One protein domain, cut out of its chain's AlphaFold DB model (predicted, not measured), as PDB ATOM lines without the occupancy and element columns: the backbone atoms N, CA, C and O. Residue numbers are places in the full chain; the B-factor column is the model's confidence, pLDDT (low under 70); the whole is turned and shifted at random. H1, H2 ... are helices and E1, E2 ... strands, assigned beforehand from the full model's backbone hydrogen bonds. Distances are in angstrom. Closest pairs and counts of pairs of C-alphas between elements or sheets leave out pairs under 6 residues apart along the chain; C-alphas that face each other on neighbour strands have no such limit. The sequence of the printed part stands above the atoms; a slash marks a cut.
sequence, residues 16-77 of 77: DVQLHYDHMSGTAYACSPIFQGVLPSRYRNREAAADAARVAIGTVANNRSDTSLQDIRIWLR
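Overview. This is residues 16 to 77 of the 77 residues of an uncharacterized protein of Agrobacterium tumefaciens str. Kerr 14 (UniProt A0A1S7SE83). One long helix, H1, lies slantwise over a small three-stranded sheet in two layers, and residues 63 to 68 stick out at one end. The printed part has 62 residues, with E1, E2, H1 and E3 in chain order; the mixed sheet runs E2 E1 E3, and the class is mixed, helices and strands. It is compact, with a radius of gyration of the C-alphas of 11.4 A and spans of 38 by 17 by 17 A.

Arrangement. Start at E1, residues 16 to 22, the inner strand. It forms an antiparallel hairpin with E2, residues 27 to 30; N 20 and O 29 are within hydrogen-bond range at 2.9 A. E3, residues 73 to 76, is parallel to E1, with N 17 and O 73 at 2.8 A. H1, residues 46 to 64, is on the sheet at a height of 8.2 A, over E1; its closest C-alphas to E2 are Ala 49 and Ala 28, 6.0 A. Every O i to N i+4 pair in H1 is within hydrogen-bond range.

Along the chain. Find C-alpha 16 at (185.434, 172.177, 255.273), where E1 begins its 19.7 A. From C-alpha 46, H1 runs 26.2 A to C-alpha 64 at (184.547, 186.354, 247.688).

Size, cuts and confidence. The printed part has no cut. The long link is residues 31 to 45. Look for pLDDT under 70 at residues 40, 61 to 72 and 77.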
ATOM      1  N   ASP A  16     185.692 173.582 255.554       74.25
ATOM      2  CA  ASP A  16     185.434 172.177 255.273       74.25
ATOM      3  C   ASP A  16     184.326 172.056 254.217       74.25
ATOM      4  O   ASP A  16     183.163 172.399 254.449       74.25
ATOM      5  N   VAL A  17     184.679 171.545 253.036       76.81
ATOM      6  CA  VAL A  17     183.721 171.245 251.971       76.81
ATOM      7  C   VAL A  17     183.616 169.745 251.772       76.81
ATOM      8  O   VAL A  17     184.539 169.075 251.309       76.81
ATOM      9  N   GLN A  18     182.441 169.218 252.093       84.44
ATOM     10  CA  GLN A  18     182.091 167.841 251.792       84.44
ATOM     11  C   GLN A  18     181.577 167.728 250.356       84.44
ATOM     12  O   GLN A  18     180.695 168.485 249.940       84.44
ATOM     13  N   LEU A  19     182.109 166.754 249.620       85.56
ATOM     14  CA  LEU A  19     181.666 166.387 248.282       85.56
ATOM     15  C   LEU A  19     180.983 165.026 248.295       85.56
ATOM     16  O   LEU A  19     181.428 164.094 248.967       85.56
ATOM     17  N   HIS A  20     179.942 164.908 247.484       85.94
ATOM     18  CA  HIS A  20     179.318 163.648 247.129       85.94
ATOM     19  C   HIS A  20     179.577 163.354 245.653       85.94
ATOM     20  O   HIS A  20     179.295 164.200 244.805       85.94
ATOM     21  N   TYR A  21     180.109 162.170 245.352       86.62
ATOM     22  CA  TYR A  21     180.293 161.693 243.983       86.62
ATOM     23  C   TYR A  21     179.276 160.595 243.673       86.62
ATOM     24  O   TYR A  21     179.257 159.553 244.326       86.62
ATOM     25  N   ASP A  22     178.451 160.824 242.657       87.00
ATOM     26  CA  ASP A  22     177.548 159.820 242.115       87.00
ATOM     27  C   ASP A  22     178.256 159.037 241.002       87.00
ATOM     28  O   ASP A  22     178.502 159.547 239.907       87.00
ATOM     29  N   HIS A  23     178.548 157.768 241.280       83.31
ATOM     30  CA  HIS A  23     179.199 156.857 240.343       83.31
ATOM     31  C   HIS A  23     178.356 156.539 239.101       83.31
ATOM     32  O   HIS A  23     178.925 156.224 238.058       83.31
ATOM     33  N   MET A  24     177.025 156.610 239.191       84.56
ATOM     34  CA  MET A  24     176.131 156.246 238.089       84.56
ATOM     35  C   MET A  24     176.058 157.360 237.048       84.56
ATOM     36  O   MET A  24     176.095 157.098 235.847       84.56
ATOM     37  N   SER A  25     175.975 158.613 237.499       85.25
ATOM     38  CA  SER A  25     175.960 159.780 236.609       85.25
ATOM     39  C   SER A  25     177.351 160.352 236.322       85.25
ATOM     40  O   SER A  25     177.508 161.140 235.385       85.25
ATOM     41  N   GLY A  26     178.352 159.962 237.116       84.62
ATOM     42  CA  GLY A  26     179.692 160.539 237.112       84.62
ATOM     43  C   GLY A  26     179.723 161.970 237.648       84.62
ATOM     44  O   GLY A  26     180.662 162.701 237.353       84.62
ATOM     45  N   THR A  27     178.701 162.416 238.373       84.50
ATOM     46  CA  THR A  27     178.564 163.820 238.786       84.50
ATOM     47  C   THR A  27     179.030 164.005 240.221       84.50
ATOM     48  O   THR A  27     178.826 163.131 241.061       84.50
ATOM     49  N   ALA A  28     179.645 165.149 240.518       85.81
ATOM     50  CA  ALA A  28     179.994 165.517 241.883       85.81
ATOM     51  C   ALA A  28     179.220 166.746 242.338       85.81
ATOM     52  O   ALA A  28     179.061 167.701 241.582       85.81
ATOM     53  N   TYR A  29     178.799 166.732 243.596       84.31
ATOM     54  CA  TYR A  29     178.033 167.804 244.210       84.31
ATOM     55  C   TYR A  29     178.699 168.223 245.513       84.31
ATOM     56  O   TYR A  29     179.128 167.378 246.301       84.31
ATOM     57  N   ALA A  30     178.760 169.529 245.760       84.00
ATOM     58  CA  ALA A  30     179.118 170.032 247.077       84.00
ATOM     59  C   ALA A  30     177.903 169.937 248.006       84.00
ATOM     60  O   ALA A  30     176.827 170.436 247.681       84.00
ATOM     61  N   CYS A  31     178.084 169.325 249.175       77.81
ATOM     62  CA  CYS A  31     177.050 169.233 250.208       77.81
ATOM     63  C   CYS A  31     176.875 170.549 250.980       77.81
ATOM     64  O   CYS A  31     175.909 170.705 251.722       77.81
ATOM     65  N   SER A  32     177.812 171.489 250.835       75.75
ATOM     66  CA  SER A  32     177.718 172.804 251.462       75.75
ATOM     67  C   SER A  32     176.873 173.749 250.597       75.75
ATOM     68  O   SER A  32     177.185 173.915 249.413       75.75
ATOM     69  N   PRO A  33     175.854 174.424 251.164       75.06
ATOM     70  CA  PRO A  33     174.966 175.314 250.412       75.06
ATOM     71  C   PRO A  33     175.706 176.510 249.795       75.06
ATOM     72  O   PRO A  33     175.301 177.020 248.756       75.06
ATOM     73  N   ILE A  34     176.837 176.922 250.379       75.38
ATOM     74  CA  ILE A  34     177.672 178.028 249.879       75.38
ATOM     75  C   ILE A  34     178.286 177.694 248.510       75.38
ATOM     76  O   ILE A  34     178.507 178.593 247.694       75.38
ATOM     77  N   PHE A  35     178.546 176.406 248.273       75.75
ATOM     78  CA  PHE A  35     179.175 175.877 247.062       75.75
ATOM     79  C   PHE A  35     178.206 175.048 246.212       75.75
ATOM     80  O   PHE A  35     178.615 174.387 245.254       75.75
ATOM     81  N   GLN A  36     176.912 175.084 246.534       72.94
ATOM     82  CA  GLN A  36     175.887 174.428 245.741       72.94
ATOM     83  C   GLN A  36     175.856 175.050 244.337       72.94
ATOM     84  O   GLN A  36     175.771 176.265 244.182       72.94
ATOM     85  N   GLY A  37     175.977 174.214 243.303       73.50
ATOM     86  CA  GLY A  37     176.048 174.664 241.908       73.50
ATOM     87  C   GLY A  37     177.433 175.120 241.431       73.50
ATOM     88  O   GLY A  37     177.593 175.382 240.244       73.50
ATOM     89  N   VAL A  38     178.452 175.151 242.303       75.88
ATOM     90  CA  VAL A  38     179.850 175.421 241.897       75.88
ATOM     91  C   VAL A  38     180.428 174.258 241.084       75.88
ATOM     92  O   VAL A  38     181.308 174.462 240.251       75.88
ATOM     93  N   LEU A  39     179.907 173.044 241.287       71.62
ATOM     94  CA  LEU A  39     180.323 171.834 240.577       71.62
ATOM     95  C   LEU A  39     179.168 171.288 239.727       71.62
ATOM     96  O   LEU A  39     178.330 170.557 240.249       71.62
ATOM     97  N   PRO A  40     179.093 171.644 238.433       61.88
ATOM     98  CA  PRO A  40     178.078 171.110 237.525       61.88
ATOM     99  C   PRO A  40     178.613 170.041 236.551       61.88
ATOM    100  O   PRO A  40     177.891 169.633 235.643       61.88
ATOM    101  N   SER A  41     179.862 169.587 236.688       71.88
ATOM    102  CA  SER A  41     180.519 168.775 235.652       71.88
ATOM    103  C   SER A  41     180.461 167.268 235.925       71.88
ATOM    104  O   SER A  41     180.529 166.813 237.065       71.88
ATOM    105  N   ARG A  42     180.382 166.473 234.848       80.50
ATOM    106  CA  ARG A  42     180.655 165.030 234.894       80.50
ATOM    107  C   ARG A  42     182.162 164.803 234.972       80.50
ATOM    108  O   ARG A  42     182.911 165.307 234.138       80.50
ATOM    109  N   TYR A  43     182.592 164.007 235.937       84.06
ATOM    110  CA  TYR A  43     183.976 163.637 236.174       84.06
ATOM    111  C   TYR A  43     184.174 162.143 235.949       84.06
ATOM    112  O   TYR A  43     183.354 161.310 236.339       84.06
ATOM    113  N   ARG A  44     185.315 161.801 235.347       83.12
ATOM    114  CA  ARG A  44     185.693 160.417 235.036       83.12
ATOM    115  C   ARG A  44     185.820 159.536 236.283       83.12
ATOM    116  O   ARG A  44     185.597 158.335 236.199       83.12
ATOM    117  N   ASN A  45     186.230 160.125 237.404       86.00
ATOM    118  CA  ASN A  45     186.373 159.465 238.697       86.00
ATOM    119  C   ASN A  45     186.243 160.486 239.840       86.00
ATOM    120  O   ASN A  45     186.235 161.702 239.616       86.00
ATOM    121  N   ARG A  46     186.144 159.975 241.072       84.62
ATOM    122  CA  ARG A  46     186.018 160.781 242.297       84.62
ATOM    123  C   ARG A  46     187.242 161.670 242.542       84.62
ATOM    124  O   ARG A  46     187.105 162.771 243.061       84.62
ATOM    125  N   GLU A  47     188.431 161.227 242.143       84.75
ATOM    126  CA  GLU A  47     189.674 161.981 242.308       84.75
ATOM    127  C   GLU A  47     189.683 163.231 241.420       84.75
ATOM    128  O   GLU A  47     189.987 164.319 241.904       84.75
ATOM    129  N   ALA A  48     189.271 163.104 240.155       85.31
ATOM    130  CA  ALA A  48     189.120 164.224 239.229       85.31
ATOM    131  C   ALA A  48     188.034 165.201 239.694       85.31
ATOM    132  O   ALA A  48     188.192 166.411 239.550       85.31
ATOM    133  N   ALA A  49     186.953 164.689 240.290       84.75
ATOM    134  CA  ALA A  49     185.936 165.525 240.915       84.75
ATOM    135  C   ALA A  49     186.494 166.335 242.093       84.75
ATOM    136  O   ALA A  49     186.252 167.536 242.180       84.75
ATOM    137  N   ALA A  50     187.260 165.699 242.984       82.50
ATOM    138  CA  ALA A  50     187.876 166.384 244.117       82.50
ATOM    139  C   ALA A  50     188.919 167.416 243.674       82.50
ATOM    140  O   ALA A  50     188.980 168.498 244.254       82.50
ATOM    141  N   ASP A  51     189.715 167.115 242.650       84.12
ATOM    142  CA  ASP A  51     190.695 168.057 242.109       84.12
ATOM    143  C   ASP A  51     190.020 169.290 241.493       84.12
ATOM    144  O   ASP A  51     190.308 170.424 241.877       84.12
ATOM    145  N   ALA A  52     189.013 169.072 240.642       83.62
ATOM    146  CA  ALA A  52     188.221 170.156 240.074       83.62
ATOM    147  C   ALA A  52     187.510 170.984 241.154       83.62
ATOM    148  O   ALA A  52     187.438 172.209 241.051       83.62
ATOM    149  N   ALA A  53     187.025 170.334 242.212       82.25
ATOM    150  CA  ALA A  53     186.430 171.009 243.352       82.25
ATOM    151  C   ALA A  53     187.422 171.898 244.098       82.25
ATOM    152  O   ALA A  53     187.059 173.023 244.432       82.25
ATOM    153  N   ARG A  54     188.673 171.461 244.304       79.25
ATOM    154  CA  ARG A  54     189.714 172.303 244.925       79.25
ATOM    155  C   ARG A  54     189.937 173.576 244.127       79.25
ATOM    156  O   ARG A  54     189.970 174.655 244.711       79.25
ATOM    157  N   VAL A  55     190.028 173.460 242.806       81.31
ATOM    158  CA  VAL A  55     190.237 174.612 241.922       81.31
ATOM    159  C   VAL A  55     189.019 175.535 241.921       81.31
ATOM    160  O   VAL A  55     189.160 176.741 242.126       81.31
ATOM    161  N   ALA A  56     187.814 174.991 241.731       81.62
ATOM    162  CA  ALA A  56     186.591 175.783 241.630       81.62
ATOM    163  C   ALA A  56     186.251 176.483 242.953       81.62
ATOM    164  O   ALA A  56     186.015 177.690 242.977       81.62
ATOM    165  N   ILE A  57     186.288 175.748 244.067       79.12
ATOM    166  CA  ILE A  57     186.018 176.296 245.399       79.12
ATOM    167  C   ILE A  57     187.126 177.260 245.813       79.12
ATOM    168  O   ILE A  57     186.810 178.336 246.307       79.12
ATOM    169  N   GLY A  58     188.397 176.934 245.554       74.12
ATOM    170  CA  GLY A  58     189.515 177.845 245.796       74.12
ATOM    171  C   GLY A  58     189.367 179.160 245.035       74.12
ATOM    172  O   GLY A  58     189.581 180.229 245.599       74.12
ATOM    173  N   THR A  59     188.906 179.105 243.786       76.50
ATOM    174  CA  THR A  59     188.626 180.304 242.982       76.50
ATOM    175  C   THR A  59     187.474 181.120 243.571       76.50
ATOM    176  O   THR A  59     187.602 182.331 243.725       76.50
ATOM    177  N   VAL A  60     186.360 180.481 243.946       74.12
ATOM    178  CA  VAL A  60     185.199 181.167 244.549       74.12
ATOM    179  C   VAL A  60     185.545 181.768 245.913       74.12
ATOM    180  O   VAL A  60     185.128 182.888 246.200       74.12
ATOM    181  N   ALA A  61     186.312 181.055 246.737       69.75
ATOM    182  CA  ALA A  61     186.748 181.511 248.053       69.75
ATOM    183  C   ALA A  61     187.699 182.713 247.950       69.75
ATOM    184  O   ALA A  61     187.475 183.715 248.623       69.75
ATOM    185  N   ASN A  62     188.682 182.661 247.041       66.94
ATOM    186  CA  ASN A  62     189.604 183.775 246.794       66.94
ATOM    187  C   ASN A  62     188.907 185.014 246.214       66.94
ATOM    188  O   ASN A  62     189.350 186.131 246.449       66.94
ATOM    189  N   ASN A  63     187.830 184.833 245.445       65.75
ATOM    190  CA  ASN A  63     187.116 185.945 244.815       65.75
ATOM    191  C   ASN A  63     186.070 186.588 245.748       65.75
ATOM    192  O   ASN A  63     185.693 187.740 245.555       65.75
ATOM    193  N   ARG A  64     185.569 185.852 246.753       60.50
ATOM    194  CA  ARG A  64     184.547 186.354 247.688       60.50
ATOM    195  C   ARG A  64     185.103 187.137 248.868       60.50
ATOM    196  O   ARG A  64     184.349 187.931 249.426       60.50
ATOM    197  N   SER A  65     186.364 186.944 249.241       49.84
ATOM    198  CA  SER A  65     186.887 187.598 250.433       49.84
ATOM    199  C   SER A  65     188.356 187.976 250.295       49.84
ATOM    200  O   SER A  65     189.188 187.164 249.904       49.84
ATOM    201  N   ASP A  66     188.666 189.188 250.757       48.91
ATOM    202  CA  ASP A  66     189.975 189.755 251.129       48.91
ATOM    203  C   ASP A  66     190.681 188.933 252.243       48.91
ATOM    204  O   ASP A  66     191.369 189.442 253.122       48.91
ATOM    205  N   THR A  67     190.422 187.627 252.318       44.94
ATOM    206  CA  THR A  67     190.747 186.784 253.462       44.94
ATOM    207  C   THR A  67     191.874 185.849 253.092       44.94
ATOM    208  O   THR A  67     191.681 184.821 252.452       44.94
ATOM    209  N   SER A  68     193.063 186.268 253.521       45.41
ATOM    210  CA  SER A  68     194.227 185.443 253.829       45.41
ATOM    211  C   SER A  68     193.892 183.947 253.893       45.41
ATOM    212  O   SER A  68     193.246 183.509 254.842       45.41
ATOM    213  N   LEU A  69     194.292 183.213 252.844       50.19
ATOM    214  CA  LEU A  69     194.457 181.754 252.774       50.19
ATOM    215  C   LEU A  69     193.625 180.980 253.811       50.19
ATOM    216  O   LEU A  69     194.170 180.426 254.765       50.19
ATOM    217  N   GLN A  70     192.300 180.953 253.640       58.25
ATOM    218  CA  GLN A  70     191.482 180.008 254.394       58.25
ATOM    219  C   GLN A  70     191.897 178.590 253.985       58.25
ATOM    220  O   GLN A  70     192.016 178.286 252.797       58.25
ATOM    221  N   ASP A  71     192.167 177.737 254.969       62.06
ATOM    222  CA  ASP A  71     192.603 176.358 254.753       62.06
ATOM    223  C   ASP A  71     191.400 175.553 254.223       62.06
ATOM    224  O   ASP A  71     190.542 175.109 254.987       62.06
ATOM    225  N   ILE A  72     191.262 175.428 252.899       66.19
ATOM    226  CA  ILE A  72     190.131 174.718 252.283       66.19
ATOM    227  C   ILE A  72     190.395 173.218 252.367       66.19
ATOM    228  O   ILE A  72     191.309 172.688 251.729       66.19
ATOM    229  N   ARG A  73     189.552 172.512 253.116       71.00
ATOM    230  CA  ARG A  73     189.642 171.062 253.277       71.00
ATOM    231  C   ARG A  73     188.499 170.401 252.536       71.00
ATOM    232  O   ARG A  73     187.331 170.609 252.847       71.00
ATOM    233  N   ILE A  74     188.848 169.615 251.523       72.38
ATOM    234  CA  ILE A  74     187.876 168.915 250.687       72.38
ATOM    235  C   ILE A  74     187.893 167.435 251.019       72.38
ATOM    236  O   ILE A  74     188.932 166.781 250.897       72.38
ATOM    237  N   TRP A  75     186.725 166.908 251.372       77.75
ATOM    238  CA  TRP A  75     186.542 165.512 251.748       77.75
ATOM    239  C   TRP A  75     185.470 164.873 250.869       77.75
ATOM    240  O   TRP A  75     184.379 165.421 250.707       77.75
ATOM    241  N   LEU A  76     185.780 163.706 250.312       73.81
ATOM    242  CA  LEU A  76     184.815 162.869 249.604       73.81
ATOM    243  C   LEU A  76     184.110 161.962 250.613       73.81
ATOM    244  O   LEU A  76     184.780 161.314 251.419       73.81
ATOM    245  N   ARG A  77     182.777 161.931 250.562       66.12
ATOM    246  CA  ARG A  77     181.971 160.932 251.271       66.12
ATOM    247  C   ARG A  77     181.844 159.648 250.461       66.12
ATOM    248  O   ARG A  77     181.742 159.756 249.219       66.12
TER     249      ARG A  77